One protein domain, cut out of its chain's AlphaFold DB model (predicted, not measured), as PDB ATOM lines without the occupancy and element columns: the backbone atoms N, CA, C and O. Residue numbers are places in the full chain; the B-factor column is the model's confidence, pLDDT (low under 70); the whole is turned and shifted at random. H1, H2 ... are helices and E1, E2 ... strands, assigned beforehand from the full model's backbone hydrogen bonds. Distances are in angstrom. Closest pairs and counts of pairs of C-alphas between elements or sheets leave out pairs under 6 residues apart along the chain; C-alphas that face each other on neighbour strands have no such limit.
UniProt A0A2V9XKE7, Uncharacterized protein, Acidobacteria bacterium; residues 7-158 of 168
ATOM      1  N   PRO A   7     150.068 136.960 135.322       90.69
ATOM      2  CA  PRO A   7     150.268 137.205 133.899       90.69
ATOM      3  C   PRO A   7     148.928 137.457 133.192       90.69
ATOM      4  O   PRO A   7     147.925 136.819 133.524       90.69
ATOM      5  N   LEU A   8     148.910 138.348 132.194       90.94
ATOM      6  CA  LEU A   8     147.682 138.697 131.465       90.94
ATOM      7  C   LEU A   8     146.978 137.465 130.875       90.94
ATOM      8  O   LEU A   8     145.773 137.313 131.053       90.94
ATOM      9  N   TYR A   9     147.729 136.547 130.261       91.69
ATOM     10  CA  TYR A   9     147.169 135.335 129.654       91.69
ATOM     11  C   TYR A   9     146.461 134.418 130.666       91.69
ATOM     12  O   TYR A   9     145.432 133.826 130.346       91.69
ATOM     13  N   GLU A  10     146.979 134.313 131.897       93.31
ATOM     14  CA  GLU A  10     146.383 133.480 132.949       93.31
ATOM     15  C   GLU A  10     145.074 134.097 133.453       93.31
ATOM     16  O   GLU A  10     144.144 133.390 133.839       93.31
ATOM     17  N   TRP A  11     144.994 135.427 133.462       95.06
ATOM     18  CA  TRP A  11     143.768 136.120 133.821       95.06
ATOM     19  C   TRP A  11     142.713 136.001 132.715       95.06
ATOM     20  O   TRP A  11     141.564 135.677 133.009       95.06
ATOM     21  N   VAL A  12     143.108 136.194 131.453       93.50
ATOM     22  CA  VAL A  12     142.226 136.085 130.279       93.50
ATOM     23  C   VAL A  12     141.591 134.697 130.194       93.50
ATOM     24  O   VAL A  12     140.375 134.600 130.059       93.50
ATOM     25  N   SER A  13     142.368 133.624 130.375       92.56
ATOM     26  CA  SER A  13     141.840 132.251 130.311       92.56
ATOM     27  C   SER A  13     140.783 131.937 131.376       92.56
ATOM     28  O   SER A  13     139.963 131.047 131.179       92.56
ATOM     29  N   LYS A  14     140.785 132.671 132.497       93.06
ATOM     30  CA  LYS A  14     139.839 132.497 133.610       93.06
ATOM     31  C   LYS A  14     138.608 133.399 133.530       93.06
ATOM     32  O   LYS A  14     137.614 133.083 134.173       93.06
ATOM     33  N   ASN A  15     138.688 134.525 132.818       93.50
ATOM     34  CA  ASN A  15     137.690 135.602 132.892       93.50
ATOM     35  C   ASN A  15     137.104 136.005 131.530       93.50
ATOM     36  O   ASN A  15     136.360 136.980 131.473       93.50
ATOM     37  N   ASN A  16     137.440 135.293 130.450       90.50
ATOM     38  CA  ASN A  16     136.871 135.556 129.131       90.50
ATOM     39  C   ASN A  16     135.331 135.459 129.170       90.50
ATOM     40  O   ASN A  16     134.817 134.439 129.648       90.50
ATOM     41  N   PRO A  17     134.590 136.480 128.700       87.56
ATOM     42  CA  PRO A  17     133.139 136.399 128.601       87.56
ATOM     43  C   PRO A  17     132.691 135.286 127.643       87.56
ATOM     44  O   PRO A  17     133.447 134.782 126.810       87.56
ATOM     45  N   ALA A  18     131.427 134.879 127.774       85.56
ATOM     46  CA  ALA A  18     130.831 133.941 126.832       85.56
ATOM     47  C   ALA A  18     130.758 134.584 125.426       85.56
ATOM     48  O   ALA A  18     130.332 135.739 125.337       85.56
ATOM     49  N   PRO A  19     131.072 133.852 124.336       80.56
ATOM     50  CA  PRO A  19     131.105 134.402 122.970       80.56
ATOM     51  C   PRO A  19     129.780 135.010 122.485       80.56
ATOM     52  O   PRO A  19     129.737 135.779 121.534       80.56
ATOM     53  N   GLU A  20     128.672 134.648 123.127       81.69
ATOM     54  CA  GLU A  20     127.320 135.098 122.785       81.69
ATOM     55  C   GLU A  20     127.009 136.517 123.300       81.69
ATOM     56  O   GLU A  20     125.949 137.076 123.011       81.69
ATOM     57  N   LYS A  21     127.909 137.118 124.089       79.88
ATOM     58  CA  LYS A  21     127.709 138.440 124.686       79.88
ATOM     59  C   LYS A  21     128.037 139.561 123.699       79.88
ATOM     60  O   LYS A  21     129.103 139.599 123.099       79.88
ATOM     61  N   GLN A  22     127.157 140.559 123.607       78.00
ATOM     62  CA  GLN A  22     127.299 141.689 122.670       78.00
ATOM     63  C   GLN A  22     128.535 142.576 122.932       78.00
ATOM     64  O   GLN A  22     128.994 143.280 122.037       78.00
ATOM     65  N   TYR A  23     129.079 142.546 124.149       78.38
ATOM     66  CA  TYR A  23     130.257 143.312 124.571       78.38
ATOM     67  C   TYR A  23     131.575 142.531 124.462       78.38
ATOM     68  O   TYR A  23     132.627 143.086 124.788       78.38
ATOM     69  N   ASP A  24     131.535 141.272 124.006       83.19
ATOM     70  CA  ASP A  24     132.715 140.413 123.836       83.19
ATOM     71  C   ASP A  24     133.784 141.101 122.978       83.19
ATOM     72  O   ASP A  24     134.951 141.164 123.357       83.19
ATOM     73  N   LYS A  25     133.366 141.771 121.894       86.31
ATOM     74  CA  LYS A  25     134.276 142.541 121.042       86.31
ATOM     75  C   LYS A  25     135.034 143.627 121.813       86.31
ATOM     76  O   LYS A  25     136.248 143.699 121.708       86.31
ATOM     77  N   GLY A  26     134.345 144.474 122.585       88.44
ATOM     78  CA  GLY A  26     135.002 145.565 123.322       88.44
ATOM     79  C   GLY A  26     135.943 145.045 124.413       88.44
ATOM     80  O   GLY A  26     137.005 145.623 124.667       88.44
ATOM     81  N   TRP A  27     135.582 143.911 125.019       92.62
ATOM     82  CA  TRP A  27     136.450 143.201 125.948       92.62
ATOM     83  C   TRP A  27     137.718 142.704 125.243       92.62
ATOM     84  O   TRP A  27     138.819 143.043 125.680       92.62
ATOM     85  N   TRP A  28     137.587 141.997 124.116       93.25
ATOM     86  CA  TRP A  28     138.731 141.514 123.337       93.25
ATOM     87  C   TRP A  28     139.587 142.637 122.767       93.25
ATOM     88  O   TRP A  28     140.801 142.567 122.926       93.25
ATOM     89  N   ASP A  29     138.997 143.703 122.219       93.00
ATOM     90  CA  ASP A  29     139.730 144.881 121.731       93.00
ATOM     91  C   ASP A  29     140.647 145.438 122.844       93.00
ATOM     92  O   ASP A  29     141.826 145.727 122.625       93.00
ATOM     93  N   THR A  30     140.125 145.506 124.078       94.19
ATOM     94  CA  THR A  30     140.877 145.945 125.264       94.19
ATOM     95  C   THR A  30     142.038 145.001 125.585       94.19
ATOM     96  O   THR A  30     143.158 145.451 125.844       94.19
ATOM     97  N   ILE A  31     141.789 143.690 125.588       95.31
ATOM     98  CA  ILE A  31     142.804 142.674 125.886       95.31
ATOM     99  C   ILE A  31     143.893 142.636 124.808       95.31
ATOM    100  O   ILE A  31     145.082 142.629 125.133       95.31
ATOM    101  N   GLU A  32     143.507 142.661 123.535       95.00
ATOM    102  CA  GLU A  32     144.421 142.732 122.399       95.00
ATOM    103  C   GLU A  32     145.287 143.984 122.459       95.00
ATOM    104  O   GLU A  32     146.478 143.925 122.153       95.00
ATOM    105  N   PHE A  33     144.726 145.119 122.881       95.81
ATOM    106  CA  PHE A  33     145.515 146.327 123.055       95.81
ATOM    107  C   PHE A  33     146.613 146.148 124.108       95.81
ATOM    108  O   PHE A  33     147.755 146.527 123.858       95.81
ATOM    109  N   TYR A  34     146.338 145.495 125.241       94.81
ATOM    110  CA  TYR A  34     147.384 145.202 126.227       94.81
ATOM    111  C   TYR A  34     148.501 144.307 125.675       94.81
ATOM    112  O   TYR A  34     149.672 144.571 125.960       94.81
ATOM    113  N   TYR A  35     148.170 143.293 124.869       92.56
ATOM    114  CA  TYR A  35     149.184 142.482 124.182       92.56
ATOM    115  C   TYR A  35     150.005 143.323 123.200       92.56
ATOM    116  O   TYR A  35     151.233 143.316 123.269       92.56
ATOM    117  N   ARG A  36     149.344 144.148 122.375       93.50
ATOM    118  CA  ARG A  36     150.013 145.081 121.454       93.50
ATOM    119  C   ARG A  36     150.972 146.021 122.187       93.50
ATOM    120  O   ARG A  36     152.060 146.291 121.683       93.50
ATOM    121  N   LEU A  37     150.608 146.512 123.374       92.38
ATOM    122  CA  LEU A  37     151.489 147.346 124.195       92.38
ATOM    123  C   LEU A  37     152.730 146.579 124.671       92.38
ATOM    124  O   LEU A  37     153.835 147.112 124.578       92.38
ATOM    125  N   ALA A  38     152.571 145.345 125.155       88.00
ATOM    126  CA  ALA A  38     153.704 144.523 125.576       88.00
ATOM    127  C   ALA A  38     154.677 144.253 124.412       88.00
ATOM    128  O   ALA A  38     155.885 144.405 124.583       88.00
ATOM    129  N   ASP A  39     154.152 143.968 123.219       88.12
ATOM    130  CA  ASP A  39     154.958 143.711 122.019       88.12
ATOM    131  C   ASP A  39     155.641 144.978 121.473       88.12
ATOM    132  O   ASP A  39     156.760 144.931 120.958       88.12
ATOM    133  N   THR A  40     154.987 146.138 121.593       90.06
ATOM    134  CA  THR A  40     155.485 147.414 121.046       90.06
ATOM    135  C   THR A  40     156.644 148.000 121.855       90.06
ATOM    136  O   THR A  40     157.500 148.698 121.301       90.06
ATOM    137  N   PHE A  41     156.686 147.751 123.167       87.19
ATOM    138  CA  PHE A  41     157.675 148.332 124.073       87.19
ATOM    139  C   PHE A  41     158.676 147.262 124.548       87.19
ATOM    140  O   PHE A  41     158.351 146.475 125.432       87.19
ATOM    141  N   PRO A  42     159.921 147.236 124.024       78.06
ATOM    142  CA  PRO A  42     160.913 146.236 124.412       78.06
ATOM    143  C   PRO A  42     161.183 146.227 125.921       78.06
ATOM    144  O   PRO A  42     161.412 147.278 126.523       78.06
ATOM    145  N   GLY A  43     161.181 145.036 126.523       78.06
ATOM    146  CA  GLY A  43     161.358 144.862 127.968       78.06
ATOM    147  C   GLY A  43     160.124 145.220 128.802       78.06
ATOM    148  O   GLY A  43     160.213 145.212 130.029       78.06
ATOM    149  N   CYS A  44     158.990 145.522 128.160       84.50
ATOM    150  CA  CYS A  44     157.716 145.708 128.834       84.50
ATOM    151  C   CYS A  44     157.140 144.364 129.277       84.50
ATOM    152  O   CYS A  44     157.014 143.439 128.480       84.50
ATOM    153  N   ASN A  45     156.744 144.279 130.545       84.25
ATOM    154  CA  ASN A  45     155.964 143.160 131.060       84.25
ATOM    155  C   ASN A  45     154.585 143.660 131.483       84.25
ATOM    156  O   ASN A  45     154.489 144.592 132.287       84.25
ATOM    157  N   ALA A  46     153.538 143.019 130.960       91.25
ATOM    158  CA  ALA A  46     152.153 143.272 131.332       91.25
ATOM    159  C   ALA A  46     151.689 142.271 132.395       91.25
ATOM    160  O   ALA A  46     151.778 141.054 132.212       91.25
ATOM    161  N   SER A  47     151.167 142.782 133.506       94.44
ATOM    162  CA  SER A  47     150.644 141.958 134.595       94.44
ATOM    163  C   SER A  47     149.339 142.517 135.143       94.44
ATOM    164  O   SER A  47     149.146 143.726 135.213       94.44
ATOM    165  N   VAL A  48     148.422 141.640 135.534       96.06
ATOM    166  CA  VAL A  48     147.159 142.019 136.166       96.06
ATOM    167  C   VAL A  48     147.388 142.158 137.665       96.06
ATOM    168  O   VAL A  48     147.770 141.192 138.327       96.06
ATOM    169  N   ILE A  49     147.157 143.359 138.199       95.50
ATOM    170  CA  ILE A  49     147.383 143.686 139.621       95.50
ATOM    171  C   ILE A  49     146.088 143.793 140.436       95.50
ATOM    172  O   ILE A  49     146.111 143.706 141.666       95.50
ATOM    173  N   SER A  50     144.962 143.983 139.752       94.75
ATOM    174  CA  SER A  50     143.605 143.988 140.303       94.75
ATOM    175  C   SER A  50     142.589 143.858 139.169       94.75
ATOM    176  O   SER A  50     142.947 143.874 137.993       94.75
ATOM    177  N   THR A  51     141.312 143.770 139.513       95.00
ATOM    178  CA  THR A  51     140.195 143.804 138.565       95.00
ATOM    179  C   THR A  51     139.239 144.925 138.937       95.00
ATOM    180  O   THR A  51     139.157 145.313 140.102       95.00
ATOM    181  N   TYR A  52     138.506 145.434 137.957       93.44
ATOM    182  CA  TYR A  52     137.415 146.382 138.159       93.44
ATOM    183  C   TYR A  52     136.239 145.987 137.275       93.44
ATOM    184  O   TYR A  52     136.399 145.215 136.331       93.44
ATOM    185  N   THR A  53     135.061 146.506 137.592       91.88
ATOM    186  CA  THR A  53     133.866 146.313 136.776       91.88
ATOM    187  C   THR A  53     133.467 147.613 136.093       91.88
ATOM    188  O   THR A  53     133.625 148.710 136.646       91.88
ATOM    189  N   ILE A  54     132.953 147.487 134.874       89.94
ATOM    190  CA  ILE A  54     132.241 148.553 134.167       89.94
ATOM    191  C   ILE A  54     130.804 148.106 133.911       89.94
ATOM    192  O   ILE A  54     130.515 146.913 133.880       89.94
ATOM    193  N   GLN A  55     129.907 149.074 133.753       86.88
ATOM    194  CA  GLN A  55     128.526 148.820 133.351       86.88
ATOM    195  C   GLN A  55     128.470 148.878 131.828       86.88
ATOM    196  O   GLN A  55     128.870 149.891 131.252       86.88
ATOM    197  N   THR A  56     128.014 147.812 131.178       80.75
ATOM    198  CA  THR A  56     127.856 147.800 129.720       80.75
ATOM    199  C   THR A  56     126.670 148.670 129.293       80.75
ATOM    200  O   THR A  56     125.749 148.894 130.086       80.75
ATOM    201  N   PRO A  57     126.644 149.154 128.037       72.75
ATOM    202  CA  PRO A  57     125.424 149.706 127.458       72.75
ATOM    203  C   PRO A  57     124.274 148.678 127.511       72.75
ATOM    204  O   PRO A  57     124.549 147.479 127.594       72.75
ATOM    205  N   PRO A  58     123.000 149.111 127.459       70.25
ATOM    206  CA  PRO A  58     121.840 148.232 127.612       70.25
ATOM    207  C   PRO A  58     121.847 146.986 126.696       70.25
ATOM    208  O   PRO A  58     122.100 147.142 125.501       70.25
ATOM    209  N   PRO A  59     121.488 145.785 127.205       69.56
ATOM    210  CA  PRO A  59     121.138 145.496 128.599       69.56
ATOM    211  C   PRO A  59     122.346 145.675 129.531       69.56
ATOM    212  O   PRO A  59     123.441 145.200 129.242       69.56
ATOM    213  N   CYS A  60     122.146 146.406 130.634       75.94
ATOM    214  CA  CYS A  60     123.228 146.736 131.556       75.94
ATOM    215  C   CYS A  60     123.685 145.469 132.279       75.94
ATOM    216  O   CYS A  60     122.938 144.898 133.076       75.94
ATOM    217  N   GLU A  61     124.911 145.052 132.003       84.62
ATOM    218  CA  GLU A  61     125.588 143.962 132.683       84.62
ATOM    219  C   GLU A  61     126.888 144.485 133.300       84.62
ATOM    220  O   GLU A  61     127.514 145.428 132.805       84.62
ATOM    221  N   GLU A  62     127.303 143.866 134.403       88.25
ATOM    222  CA  GLU A  62     128.622 144.116 134.968       88.25
ATOM    223  C   GLU A  62     129.666 143.318 134.197       88.25
ATOM    224  O   GLU A  62     129.668 142.088 134.214       88.25
ATOM    225  N   LEU A  63     130.581 144.031 133.546       90.19
ATOM    226  CA  LEU A  63     131.695 143.427 132.838       90.19
ATOM    227  C   LEU A  63     132.981 143.581 133.639       90.19
ATOM    228  O   LEU A  63     133.386 144.693 133.984       90.19
ATOM    229  N   LEU A  64     133.636 142.455 133.910       92.94
ATOM    230  CA  LEU A  64     134.909 142.407 134.614       92.94
ATOM    231  C   LEU A  64     136.075 142.700 133.660       92.94
ATOM    232  O   LEU A  64     136.233 142.045 132.629       92.94
ATOM    233  N   LEU A  65     136.929 143.647 134.042       94.69
ATOM    234  CA  LEU A  65     138.117 144.052 133.296       94.69
ATOM    235  C   LEU A  65     139.379 144.025 134.172       94.69
ATOM    236  O   LEU A  65     139.312 144.236 135.393       94.69
ATOM    237  N   PRO A  66     140.555 143.777 133.570       95.94
ATOM    238  CA  PRO A  66     141.806 143.741 134.302       95.94
ATOM    239  C   PRO A  66     142.379 145.150 134.471       95.94
ATOM    240  O   PRO A  66     142.444 145.939 133.532       95.94
ATOM    241  N   THR A  67     142.875 145.441 135.669       96.44
ATOM    242  CA  THR A  67     143.811 146.548 135.893       96.44
ATOM    243  C   THR A  67     145.207 146.053 135.556       96.44
ATOM    244  O   THR A  67     145.749 145.200 136.268       96.44
ATOM    245  N   VAL A  68     145.777 146.570 134.471       96.81
ATOM    246  CA  VAL A  68     147.053 146.086 133.940       96.81
ATOM    247  C   VAL A  68     148.175 147.030 134.337       96.81
ATOM    248  O   VAL A  68     148.119 148.222 134.060       96.81
ATOM    249  N   LEU A  69     149.204 146.482 134.970       96.38
ATOM    250  CA  LEU A  69     150.476 147.137 135.216       96.38
ATOM    251  C   LEU A  69     151.449 146.793 134.090       96.38
ATOM    252  O   LEU A  69     151.780 145.623 133.881       96.38
ATOM    253  N   LEU A  70     151.920 147.829 133.408       94.69
ATOM    254  CA  LEU A  70     153.028 147.789 132.469       94.69
ATOM    255  C   LEU A  70     154.297 148.288 133.154       94.69
ATOM    256  O   LEU A  70     154.358 149.420 133.641       94.69
ATOM    257  N   HIS A  71     155.329 147.452 133.154       91.56
ATOM    258  CA  HIS A  71     156.662 147.850 133.594       91.56
ATOM    259  C   HIS A  71     157.494 148.306 132.400       91.56
ATOM    260  O   HIS A  71     157.977 147.476 131.640       91.56
ATOM    261  N   LEU A  72     157.690 149.614 132.247       88.62
ATOM    262  CA  LEU A  72     158.631 150.188 131.289       88.62
ATOM    263  C   LEU A  72     159.979 150.471 131.979       88.62
ATOM    264  O   LEU A  72     160.016 150.720 133.185       88.62
ATOM    265  N   PRO A  73     161.093 150.552 131.229       84.25
ATOM    266  CA  PRO A  73     162.393 150.901 131.806       84.25
ATOM    267  C   PRO A  73     162.424 152.252 132.537       84.25
ATOM    268  O   PRO A  73     163.207 152.430 133.458       84.25
ATOM    269  N   ALA A  74     161.592 153.215 132.126       86.38
ATOM    270  CA  ALA A  74     161.578 154.572 132.683       86.38
ATOM    271  C   ALA A  74     160.363 154.868 133.582       86.38
ATOM    272  O   ALA A  74     160.303 155.933 134.208       86.38
ATOM    273  N   ALA A  75     159.378 153.967 133.632       92.12
ATOM    274  CA  ALA A  75     158.124 154.182 134.343       92.12
ATOM    275  C   ALA A  75     157.385 152.868 134.607       92.12
ATOM    276  O   ALA A  75     157.492 151.910 133.853       92.12
ATOM    277  N   ALA A  76     156.563 152.853 135.640       94.88
ATOM    278  CA  ALA A  76     155.538 151.850 135.846       94.88
ATOM    279  C   ALA A  76     154.173 152.510 135.592       94.88
ATOM    280  O   ALA A  76     153.912 153.608 136.089       94.88
ATOM    281  N   VAL A  77     153.341 151.883 134.763       96.25
ATOM    282  CA  VAL A  77     152.067 152.458 134.313       96.25
ATOM    283  C   VAL A  77     150.947 151.466 134.548       96.25
ATOM    284  O   VAL A  77     150.965 150.364 134.013       96.25
ATOM    285  N   VAL A  78     149.951 151.877 135.322       97.31
ATOM    286  CA  VAL A  78     148.697 151.151 135.482       97.31
ATOM    287  C   VAL A  78     147.670 151.692 134.501       97.31
ATOM    288  O   VAL A  78     147.499 152.903 134.394       97.31
ATOM    289  N   LEU A  79     146.981 150.784 133.819       96.88
ATOM    290  CA  LEU A  79     145.980 151.059 132.800       96.88
ATOM    291  C   LEU A  79     144.628 150.456 133.195       96.88
ATOM    292  O   LEU A  79     144.546 149.313 133.656       96.88
ATOM    293  N   GLN A  80     143.574 151.235 132.970       96.31
ATOM    294  CA  GLN A  80     142.181 150.800 132.972       96.31
ATOM    295  C   GLN A  80     141.481 151.411 131.755       96.31
ATOM    296  O   GLN A  80     141.594 152.613 131.518       96.31
ATOM    297  N   HIS A  81     140.750 150.596 131.002       95.12
ATOM    298  CA  HIS A  81     139.901 151.020 129.892       95.12
ATOM    299  C   HIS A  81     138.433 151.064 130.317       95.12
ATOM    300  O   HIS A  81     137.929 150.101 130.901       95.12
ATOM    301  N   ASP A  82     137.738 152.150 130.001       91.38
ATOM    302  CA  ASP A  82     136.283 152.213 130.080       91.38
ATOM    303  C   ASP A  82     135.732 152.502 128.679       91.38
ATOM    304  O   ASP A  82     135.772 153.637 128.200       91.38
ATOM    305  N   PHE A  83     135.277 151.446 127.999       87.44
ATOM    306  CA  PHE A  83     134.790 151.510 126.616       87.44
ATOM    307  C   PHE A  83     133.266 151.614 126.489       87.44
ATOM    308  O   PHE A  83     132.748 151.768 125.386       87.44
ATOM    309  N   ALA A  84     132.539 151.479 127.599       79.94
ATOM    310  CA  ALA A  84     131.087 151.605 127.634       79.94
ATOM    311  C   ALA A  84     130.572 153.054 127.505       79.94
ATOM    312  O   ALA A  84     129.559 153.252 126.828       79.94
ATOM    313  N   PRO A  85     131.199 154.085 128.113       74.69
ATOM    314  CA  PRO A  85     130.841 155.459 127.802       74.69
ATOM    315  C   PRO A  85     131.263 155.789 126.369       74.69
ATOM    316  O   PRO A  85     132.312 155.361 125.895       74.69
ATOM    317  N   LEU A  86     130.440 156.583 125.687       78.88
ATOM    318  CA  LEU A  86     130.787 157.193 124.410       78.88
ATOM    319  C   LEU A  86     131.011 158.695 124.651       78.88
ATOM    320  O   LEU A  86     130.056 159.381 125.029       78.88
ATOM    321  N   PRO A  87     132.236 159.223 124.461       84.38
ATOM    322  CA  PRO A  87     133.439 158.538 123.971       84.38
ATOM    323  C   PRO A  87     134.121 157.636 125.027       84.38
ATOM    324  O   PRO A  87     134.009 157.925 126.226       84.38
ATOM    325  N   PRO A  88     134.854 156.585 124.593       89.44
ATOM    326  CA  PRO A  88     135.642 155.743 125.488       89.44
ATOM    327  C   PRO A  88     136.806 156.539 126.081       89.44
ATOM    328  O   PRO A  88     137.224 157.560 125.528       89.44
ATOM    329  N   PHE A  89     137.335 156.072 127.209       92.94
ATOM    330  CA  PHE A  89     138.521 156.669 127.812       92.94
ATOM    331  C   PHE A  89     139.404 155.639 128.504       92.94
ATOM    332  O   PHE A  89     138.961 154.587 128.970       92.94
ATOM    333  N   TRP A  90     140.665 156.012 128.665       95.69
ATOM    334  CA  TRP A  90     141.641 155.287 129.458       95.69
ATOM    335  C   TRP A  90     141.971 156.073 130.717       95.69
ATOM    336  O   TRP A  90     142.218 157.275 130.662       95.69
ATOM    337  N   THR A  91     142.004 155.392 131.857       96.56
ATOM    338  CA  THR A  91     142.552 155.923 133.104       96.56
ATOM    339  C   THR A  91     143.939 155.341 133.316       96.56
ATOM    340  O   THR A  91     144.133 154.125 133.272       96.56
ATOM    341  N   LEU A  92     144.901 156.230 133.551       97.12
ATOM    342  CA  LEU A  92     146.299 155.887 133.733       97.12
ATOM    343  C   LEU A  92     146.752 156.333 135.116       97.12
ATOM    344  O   LEU A  92     146.460 157.454 135.528       97.12
ATOM    345  N   ALA A  93     147.506 155.483 135.807       97.50
ATOM    346  CA  ALA A  93     148.304 155.881 136.961       97.50
ATOM    347  C   ALA A  93     149.774 155.606 136.666       97.50
ATOM    348  O   ALA A  93     150.141 154.507 136.257       97.50
ATOM    349  N   ILE A  94     150.611 156.616 136.846       96.12
ATOM    350  CA  ILE A  94     151.992 156.609 136.394       96.12
ATOM    351  C   ILE A  94     152.896 156.828 137.588       96.12
ATOM    352  O   ILE A  94     152.713 157.785 138.332       96.12
ATOM    353  N   GLU A  95     153.908 155.981 137.712       95.69
ATOM    354  CA  GLU A  95     155.056 156.195 138.578       95.69
ATOM    355  C   GLU A  95     156.325 156.212 137.728       95.69
ATOM    356  O   GLU A  95     156.704 155.222 137.102       95.69
ATOM    357  N   ARG A  96     156.996 157.356 137.685       92.75
ATOM    358  CA  ARG A  96     158.188 157.559 136.868       92.75
ATOM    359  C   ARG A  96     159.451 157.307 137.668       92.75
ATOM    360  O   ARG A  96     159.597 157.774 138.793       92.75
ATOM    361  N   GLN A  97     160.411 156.659 137.021       88.19
ATOM    362  CA  GLN A  97     161.749 156.449 137.576       88.19
ATOM    363  C   GLN A  97     162.680 157.639 137.293       88.19
ATOM    364  O   GLN A  97     163.718 157.788 137.931       88.19
ATOM    365  N   THR A  98     162.303 158.516 136.357       81.00
ATOM    366  CA  THR A  98     163.087 159.688 135.945       81.00
ATOM    367  C   THR A  98     162.444 160.996 136.405       81.00
ATOM    368  O   THR A  98     161.224 161.109 136.508       81.00
ATOM    369  N   SER A  99     163.266 162.020 136.648       72.94
ATOM    370  CA  SER A  99     162.816 163.382 136.982       72.94
ATOM    371  C   SER A  99     162.790 164.336 135.787       72.94
ATOM    372  O   SER A  99     162.548 165.527 135.969       72.94
ATOM    373  N   SER A 100     163.059 163.850 134.572       78.38
ATOM    374  CA  SER A 100     163.074 164.690 133.373       78.38
ATOM    375  C   SER A 100     161.710 165.364 133.151       78.38
ATOM    376  O   SER A 100     160.679 164.753 133.437       78.38
ATOM    377  N   PRO A 101     161.650 166.598 132.638       78.75
ATOM    378  CA  PRO A 101     160.385 167.181 132.212       78.75
ATOM    379  C   PRO A 101     159.730 166.316 131.132       78.75
ATOM    380  O   PRO A 101     160.426 165.731 130.300       78.75
ATOM    381  N   ILE A 102     158.402 166.237 131.156       83.75
ATOM    382  CA  ILE A 102     157.613 165.559 130.130       83.75
ATOM    383  C   ILE A 102     156.649 166.567 129.545       83.75
ATOM    384  O   ILE A 102     155.899 167.205 130.281       83.75
ATOM    385  N   ASP A 103     156.685 166.684 128.226       83.88
ATOM    386  CA  ASP A 103     155.664 167.388 127.474       83.88
ATOM    387  C   ASP A 103     154.562 166.388 127.116       83.88
ATOM    388  O   ASP A 103     154.832 165.326 126.550       83.88
ATOM    389  N   VAL A 104     153.332 166.698 127.517       84.69
ATOM    390  CA  VAL A 104     152.163 165.854 127.259       84.69
ATOM    391  C   VAL A 104     151.550 166.135 125.893       84.69
ATOM    392  O   VAL A 104     150.631 165.425 125.524       84.69
ATOM    393  N   PHE A 105     152.018 167.144 125.145       84.44
ATOM    394  CA  PHE A 105     151.565 167.466 123.783       84.44
ATOM    395  C   PHE A 105     150.033 167.518 123.616       84.44
ATOM    396  O   PHE A 105     149.495 167.072 122.604       84.44
ATOM    397  N   GLY A 106     149.317 168.028 124.622       86.75
ATOM    398  CA  GLY A 106     147.852 168.115 124.600       86.75
ATOM    399  C   GLY A 106     147.116 166.775 124.743       86.75
ATOM    400  O   GLY A 106     145.909 166.737 124.542       86.75
ATOM    401  N   LEU A 107     147.804 165.684 125.107       90.44
ATOM    402  CA  LEU A 107     147.177 164.376 125.347       90.44
ATOM    403  C   LEU A 107     146.159 164.412 126.495       90.44
ATOM    404  O   LEU A 107     145.210 163.632 126.503       90.44
ATOM    405  N   PHE A 108     146.393 165.284 127.476       92.44
ATOM    406  CA  PHE A 108     145.499 165.590 128.586       92.44
ATOM    407  C   PHE A 108     145.922 166.908 129.243       92.44
ATOM    408  O   PHE A 108     147.066 167.347 129.108       92.44
ATOM    409  N   GLU A 109     145.018 167.506 130.011       91.56
ATOM    410  CA  GLU A 109     145.302 168.691 130.820       91.56
ATOM    411  C   GLU A 109     146.069 168.307 132.103       91.56
ATOM    412  O   GLU A 109     145.519 167.578 132.936       91.56
ATOM    413  N   PRO A 110     147.306 168.793 132.345       91.00
ATOM    414  CA  PRO A 110     148.119 168.363 133.493       91.00
ATOM    415  C   PRO A 110     147.496 168.640 134.868       91.00
ATOM    416  O   PRO A 110     147.836 167.979 135.853       91.00
ATOM    417  N   GLY A 111     146.612 169.637 134.951       91.56
ATOM    418  CA  GLY A 111     145.882 170.000 136.167       91.56
ATOM    419  C   GLY A 111     144.533 169.296 136.331       91.56
ATOM    420  O   GLY A 111     143.902 169.467 137.374       91.56
ATOM    421  N   ALA A 112     144.074 168.528 135.337       88.38
ATOM    422  CA  ALA A 112     142.769 167.883 135.397       88.38
ATOM    423  C   ALA A 112     142.737 166.785 136.465       88.38
ATOM    424  O   ALA A 112     143.595 165.904 136.534       88.38
ATOM    425  N   ILE A 113     141.700 166.833 137.296       88.38
ATOM    426  CA  ILE A 113     141.445 165.823 138.316       88.38
ATOM    427  C   ILE A 113     140.745 164.642 137.647       88.38
ATOM    428  O   ILE A 113     139.687 164.802 137.040       88.38
ATOM    429  N   THR A 114     141.313 163.443 137.794       85.12
ATOM    430  CA  THR A 114     140.633 162.212 137.373       85.12
ATOM    431  C   THR A 114     139.347 162.054 138.198       85.12
ATOM    432  O   THR A 114     139.421 162.127 139.428       85.12
ATOM    433  N   PRO A 115     138.172 161.822 137.580       84.75
ATOM    434  CA  PRO A 115     136.912 161.678 138.295       84.75
ATOM    435  C   PRO A 115     137.023 160.663 139.432       84.75
ATOM    436  O   PRO A 115     137.532 159.558 139.235       84.75
ATOM    437  N   ASN A 116     136.503 161.017 140.611       81.12
ATOM    438  CA  ASN A 116     136.684 160.226 141.833       81.12
ATOM    439  C   ASN A 116     136.237 158.763 141.656       81.12
ATOM    440  O   ASN A 116     136.933 157.847 142.074       81.12
ATOM    441  N   ARG A 117     135.137 158.521 140.927       83.94
ATOM    442  CA  ARG A 117     134.669 157.158 140.611       83.94
ATOM    443  C   ARG A 117     135.700 156.313 139.846       83.94
ATOM    444  O   ARG A 117     135.805 155.121 140.103       83.94
ATOM    445  N   ASN A 118     136.473 156.921 138.945       84.25
ATOM    446  CA  ASN A 118     137.488 156.230 138.148       84.25
ATOM    447  C   ASN A 118     138.747 156.015 138.994       84.25
ATOM    448  O   ASN A 118     139.292 154.919 139.036       84.25
ATOM    449  N   LEU A 119     139.148 157.034 139.759       86.06
ATOM    450  CA  LEU A 119     140.260 156.935 140.706       86.06
ATOM    451  C   LEU A 119     140.000 155.865 141.783       86.06
ATOM    452  O   LEU A 119     140.907 155.135 142.169       86.06
ATOM    453  N   ALA A 120     138.754 155.722 142.236       88.69
ATOM    454  CA  ALA A 120     138.349 154.713 143.209       88.69
ATOM    455  C   ALA A 120     138.436 153.272 142.669       88.69
ATOM    456  O   ALA A 120     138.551 152.340 143.464       88.69
ATOM    457  N   ARG A 121     138.432 153.067 141.344       90.81
ATOM    458  CA  ARG A 121     138.658 151.744 140.733       90.81
ATOM    459  C   ARG A 121     140.132 151.348 140.723       90.81
ATOM    460  O   ARG A 121     140.436 150.163 140.611       90.81
ATOM    461  N   LEU A 122     141.051 152.307 140.841       92.31
ATOM    462  CA  LEU A 122     142.475 152.009 140.956       92.31
ATOM    463  C   LEU A 122     142.799 151.452 142.352       92.31
ATOM    464  O   LEU A 122     142.177 151.859 143.346       92.31
ATOM    465  N   PRO A 123     143.809 150.570 142.469       92.12
ATOM    466  CA  PRO A 123     144.349 150.175 143.765       92.12
ATOM    467  C   PRO A 123     144.808 151.395 144.565       92.12
ATOM    468  O   PRO A 123     145.386 152.319 143.998       92.12
ATOM    469  N   ASN A 124     144.627 151.380 145.890       91.50
ATOM    470  CA  ASN A 124     144.977 152.513 146.764       91.50
ATOM    471  C   ASN A 124     146.419 153.013 146.574       91.50
ATOM    472  O   ASN A 124     146.661 154.213 146.637       91.50
ATOM    473  N   THR A 125     147.366 152.109 146.307       93.62
ATOM    474  CA  THR A 125     148.786 152.437 146.088       93.62
ATOM    475  C   THR A 125     149.056 153.193 144.786       93.62
ATOM    476  O   THR A 125     150.149 153.713 144.618       93.62
ATOM    477  N   TRP A 126     148.077 153.243 143.882       95.50
ATOM    478  CA  TRP A 126     148.148 153.862 142.556       95.50
ATOM    479  C   TRP A 126     147.194 155.054 142.406       95.50
ATOM    480  O   TRP A 126     146.989 155.550 141.303       95.50
ATOM    481  N   ARG A 127     146.584 155.523 143.501       94.88
ATOM    482  CA  ARG A 127     145.712 156.705 143.492       94.88
ATOM    483  C   ARG A 127     146.539 157.959 143.723       94.88
ATOM    484  O   ARG A 127     146.744 158.380 144.859       94.88
ATOM    485  N   PHE A 128     147.029 158.538 142.638       95.00
ATOM    486  CA  PHE A 128     147.883 159.718 142.673       95.00
ATOM    487  C   PHE A 128     147.116 161.005 142.346       95.00
ATOM    488  O   PHE A 128     145.994 160.986 141.841       95.00
ATOM    489  N   GLN A 129     147.739 162.142 142.659       94.06
ATOM    490  CA  GLN A 129     147.232 163.469 142.305       94.06
ATOM    491  C   GLN A 129     147.433 163.752 140.800       94.06
ATOM    492  O   GLN A 129     148.101 162.978 140.114       94.06
ATOM    493  N   PRO A 130     146.875 164.845 140.254       94.50
ATOM    494  CA  PRO A 130     147.167 165.263 138.884       94.50
ATOM    495  C   PRO A 130     148.652 165.577 138.666       94.50
ATOM    496  O   PRO A 130     149.363 165.978 139.594       94.50
ATOM    497  N   MET A 131     149.099 165.486 137.412       93.75
ATOM    498  CA  MET A 131     150.498 165.699 137.016       93.75
ATOM    499  C   MET A 131     151.056 167.057 137.462       93.75
ATOM    500  O   MET A 131     152.216 167.145 137.856       93.75
ATOM    501  N   ALA A 132     150.241 168.115 137.446       92.19
ATOM    502  CA  ALA A 132     150.653 169.453 137.872       92.19
ATOM    503  C   ALA A 132     151.049 169.532 139.361       92.19
ATOM    504  O   ALA A 132     151.745 170.466 139.759       92.19
ATOM    505  N   LYS A 133     150.594 168.586 140.195       93.75
ATOM    506  CA  LYS A 133     150.944 168.504 141.622       93.75
ATOM    507  C   LYS A 133     152.160 167.616 141.860       93.75
ATOM    508  O   LYS A 133     153.016 167.984 142.659       93.75
ATOM    509  N   ASP A 134     152.233 166.479 141.174       92.81
ATOM    510  CA  ASP A 134     153.371 165.564 141.248       92.81
ATOM    511  C   ASP A 134     153.683 164.979 139.854       92.81
ATOM    512  O   ASP A 134     153.050 164.021 139.413       92.81
ATOM    513  N   PRO A 135     154.685 165.519 139.136       91.00
ATOM    514  CA  PRO A 135     155.034 165.049 137.799       91.00
ATOM    515  C   PRO A 135     155.799 163.719 137.799       91.00
ATOM    516  O   PRO A 135     156.136 163.232 136.716       91.00
ATOM    517  N   LYS A 136     156.123 163.143 138.969       92.88
ATOM    518  CA  LYS A 136     156.712 161.800 139.098       92.88
ATOM    519  C   LYS A 136     155.648 160.738 139.341       92.88
ATOM    520  O   LYS A 136     155.812 159.626 138.843       92.88
ATOM    521  N   ARG A 137     154.594 161.062 140.092       95.06
ATOM    522  CA  ARG A 137     153.496 160.145 140.415       95.06
ATOM    523  C   ARG A 137     152.154 160.811 140.188       95.06
ATOM    524  O   ARG A 137     151.749 161.659 140.977       95.06
ATOM    525  N   PHE A 138     151.448 160.409 139.138       95.38
ATOM    526  CA  PHE A 138     150.180 161.047 138.802       95.38
ATOM    527  C   PHE A 138     149.167 160.128 138.146       95.38
ATOM    528  O   PHE A 138     149.514 159.106 137.556       95.38
ATOM    529  N   CYS A 139     147.904 160.535 138.244       96.69
ATOM    530  CA  CYS A 139     146.805 159.953 137.493       96.69
ATOM    531  C   CYS A 139     146.332 160.917 136.407       96.69
ATOM    532  O   CYS A 139     146.241 162.125 136.636       96.69
ATOM    533  N   CYS A 140     145.998 160.381 135.240       95.44
ATOM    534  CA  CYS A 140     145.368 161.135 134.166       95.44
ATOM    535  C   CYS A 140     144.347 160.277 133.413       95.44
ATOM    536  O   CYS A 140     144.252 159.060 133.605       95.44
ATOM    537  N   GLN A 141     143.572 160.940 132.558       95.19
ATOM    538  CA  GLN A 141     142.726 160.278 131.581       95.19
ATOM    539  C   GLN A 141     143.109 160.720 130.182       95.19
ATOM    540  O   GLN A 141     143.390 161.897 129.968       95.19
ATOM    541  N   VAL A 142     143.079 159.782 129.248       94.94
ATOM    542  CA  VAL A 142     143.252 160.053 127.818       94.94
ATOM    543  C   VAL A 142     142.113 159.408 127.035       94.94
ATOM    544  O   VAL A 142     141.413 158.546 127.565       94.94
ATOM    545  N   GLY A 143     141.911 159.845 125.793       91.94
ATOM    546  CA  GLY A 143     140.780 159.404 124.973       91.94
ATOM    547  C   GLY A 143     140.892 157.949 124.517       91.94
ATOM    548  O   GLY A 143     140.180 157.081 125.000       91.94
ATOM    549  N   ASP A 144     141.793 157.665 123.584       91.81
ATOM    550  CA  ASP A 144     141.828 156.378 122.880       91.81
ATOM    551  C   ASP A 144     143.190 155.666 122.976       91.81
ATOM    552  O   ASP A 144     144.141 156.132 123.613       91.81
ATOM    553  N   GLU A 145     143.280 154.517 122.303       94.69
ATOM    554  CA  GLU A 145     144.497 153.715 122.168       94.69
ATOM    555  C   GLU A 145     145.689 154.514 121.614       94.69
ATOM    556  O   GLU A 145     146.827 154.315 122.048       94.69
ATOM    557  N   PHE A 146     145.453 155.439 120.677       93.31
ATOM    558  CA  PHE A 146     146.508 156.269 120.096       93.31
ATOM    559  C   PHE A 146     147.099 157.216 121.141       93.31
ATOM    560  O   PHE A 146     148.324 157.373 121.208       93.31
ATOM    561  N   HIS A 147     146.261 157.807 121.994       95.00
ATOM    562  CA  HIS A 147     146.741 158.656 123.081       95.00
ATOM    563  C   HIS A 147     147.562 157.852 124.098       95.00
ATOM    564  O   HIS A 147     148.627 158.313 124.512       95.00
ATOM    565  N   VAL A 148     147.123 156.637 124.455       95.38
ATOM    566  CA  VAL A 148     147.891 155.743 125.341       95.38
ATOM    567  C   VAL A 148     149.243 155.397 124.719       95.38
ATOM    568  O   VAL A 148     150.276 155.590 125.359       95.38
ATOM    569  N   LEU A 149     149.263 154.945 123.462       94.25
ATOM    570  CA  LEU A 149     150.497 154.610 122.745       94.25
ATOM    571  C   LEU A 149     151.462 155.792 122.698       94.25
ATOM    572  O   LEU A 149     152.630 155.648 123.061       94.25
ATOM    573  N   THR A 150     150.972 156.963 122.290       92.75
ATOM    574  CA  THR A 150     151.770 158.191 122.207       92.75
ATOM    575  C   THR A 150     152.348 158.548 123.569       92.75
ATOM    576  O   THR A 150     153.534 158.864 123.680       92.75
ATOM    577  N   PHE A 151     151.544 158.434 124.622       92.94
ATOM    578  CA  PHE A 151     151.986 158.742 125.967       92.94
ATOM    579  C   PHE A 151     153.077 157.787 126.465       92.94
ATOM    580  O   PHE A 151     154.134 158.238 126.903       92.94
ATOM    581  N   LEU A 152     152.886 156.472 126.330       92.25
ATOM    582  CA  LEU A 152     153.902 155.474 126.697       92.25
ATOM    583  C   LEU A 152     155.188 155.639 125.871       92.25
ATOM    584  O   LEU A 152     156.305 155.452 126.365       92.25
ATOM    585  N   TRP A 153     155.050 156.051 124.614       89.50
ATOM    586  CA  TRP A 153     156.166 156.379 123.738       89.50
ATOM    587  C   TRP A 153     156.947 157.601 124.258       89.50
ATOM    588  O   TRP A 153     158.176 157.553 124.351       89.50
ATOM    589  N   ILE A 154     156.260 158.666 124.688       88.69
ATOM    590  CA  ILE A 154     156.886 159.830 125.338       88.69
ATOM    591  C   ILE A 154     157.594 159.411 126.633       88.69
ATOM    592  O   ILE A 154     158.751 159.783 126.835       88.69
ATOM    593  N   LEU A 155     156.943 158.603 127.479       88.25
ATOM    594  CA  LEU A 155     157.524 158.113 128.735       88.25
ATOM    595  C   LEU A 155     158.807 157.299 128.501       88.25
ATOM    596  O   LEU A 155     159.767 157.434 129.258       88.25
ATOM    597  N   SER A 156     158.829 156.456 127.467       82.81
ATOM    598  CA  SER A 156     159.952 155.551 127.187       82.81
ATOM    599  C   SER A 156     161.126 156.215 126.463       82.81
ATOM    600  O   SER A 156     162.266 155.796 126.659       82.81
ATOM    601  N   ARG A 157     160.883 157.227 125.621       73.56
ATOM    602  CA  ARG A 157     161.912 157.802 124.730       73.56
ATOM    603  C   ARG A 157     162.187 159.289 124.945       73.56
ATOM    604  O   ARG A 157     163.118 159.822 124.345       73.56
ATOM    605  N   GLY A 158     161.399 159.979 125.768       58.69
ATOM    606  CA  GLY A 158     161.602 161.382 126.145       58.69
ATOM    607  C   GLY A 158     161.399 162.427 125.036       58.69
ATOM    608  O   GLY A 158     161.286 163.607 125.355       58.69
TER     609      GLY A 158
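AT A GLANCE: This is residues 7 to 158 of the 168 residues of an uncharacterized protein of Acidobacteria bacterium (UniProt A0A2V9XKE7). A strongly twisted, curled sheet of five strands has H2 and H4 packed over one face and H1 along its E1 and E2 side, while the short H3 sits between two long loop stretches near the E4 and E5 side. The printed part has 152 residues, with four named helices and five named strands in the order H1 H2 E1 E2 E3 E4 H3 E5 H4. The sheet is antiparallel, in the order E1 E2 E3 E4 E5, and the class is mixed, helices and strands. The whole is compact, with a radius of gyration of the C-alphas of 15.0 A, and its spans of 47 by 31 by 26 A make it only just elongated.

HOW THE PARTS SIT: H1, residues 8 to 15, is on the sheet formed by E1, residues 45 to 55, E2, residues 62 to 72, E3, residues 75 to 82, E4, residues 89 to 96, and E5, residues 137 to 142. H1 lies over E2 at a height over the sheet of 8.4 A, and its closest C-alphas to E1 are those of Leu 8 and Ser 47, 5.4 A apart. H2, residues 24 to 40, runs along E2 at 4 degrees on the local plane, with a height over the sheet of 9.5 A. H1 and H2 are close but not clearly touching, their closest C-alphas being those of Val 12 and Ile 31, 7.9 A apart; they run opposite ways at a shallow tilt of 13 degrees. E1 to E4 form a meander, each strand the antiparallel neighbour of the one before. E1 bends by 68 degrees at residue 50. Hairpin E1 and E2 has N 65 and O 52 within hydrogen-bond range at 2.8 A, hairpin E2 and E3 has N 70 and O 77 at 2.8 A, and hairpin E3 and E4 has N 78 and O 93 at 2.8 A. H3, residues 116 to 119, only grazes the sheet with residues 118 to 119. Edge strand E5 is antiparallel to E4, with N 94 and O 138 2.8 A apart. H4, residues 145 to 157, lies over E3 and E4, on the same face as H2, at a height of 9.3 A. H1, H2 and H4 on one face of the sheet make two layers. Every O i to N i+4 pair is within hydrogen-bond range in H2 and H4, against 3 of 4 in H1; H3 is too short for such a pair.

IN THESE COORDINATES: H1 begins at C-alpha 8 (147.682, 138.697, 131.465). H2 is 24.0 A long, E1 28.1 A and E2 30.8 A, the last ending at C-alpha 72 (158.631, 150.188, 131.289). H4 is 18.1 A long and ends at C-alpha 157 (161.912, 157.802, 124.730).

THE WHOLE: The two C-alphas farthest apart are those of Glu 20 and Ser 100, 47.6 A. The links E4 to H3 and H3 to E5 are long, and the printed part has no cut. Mean pLDDT of the printed part is 89.4; residues 59 and 158 are under 70.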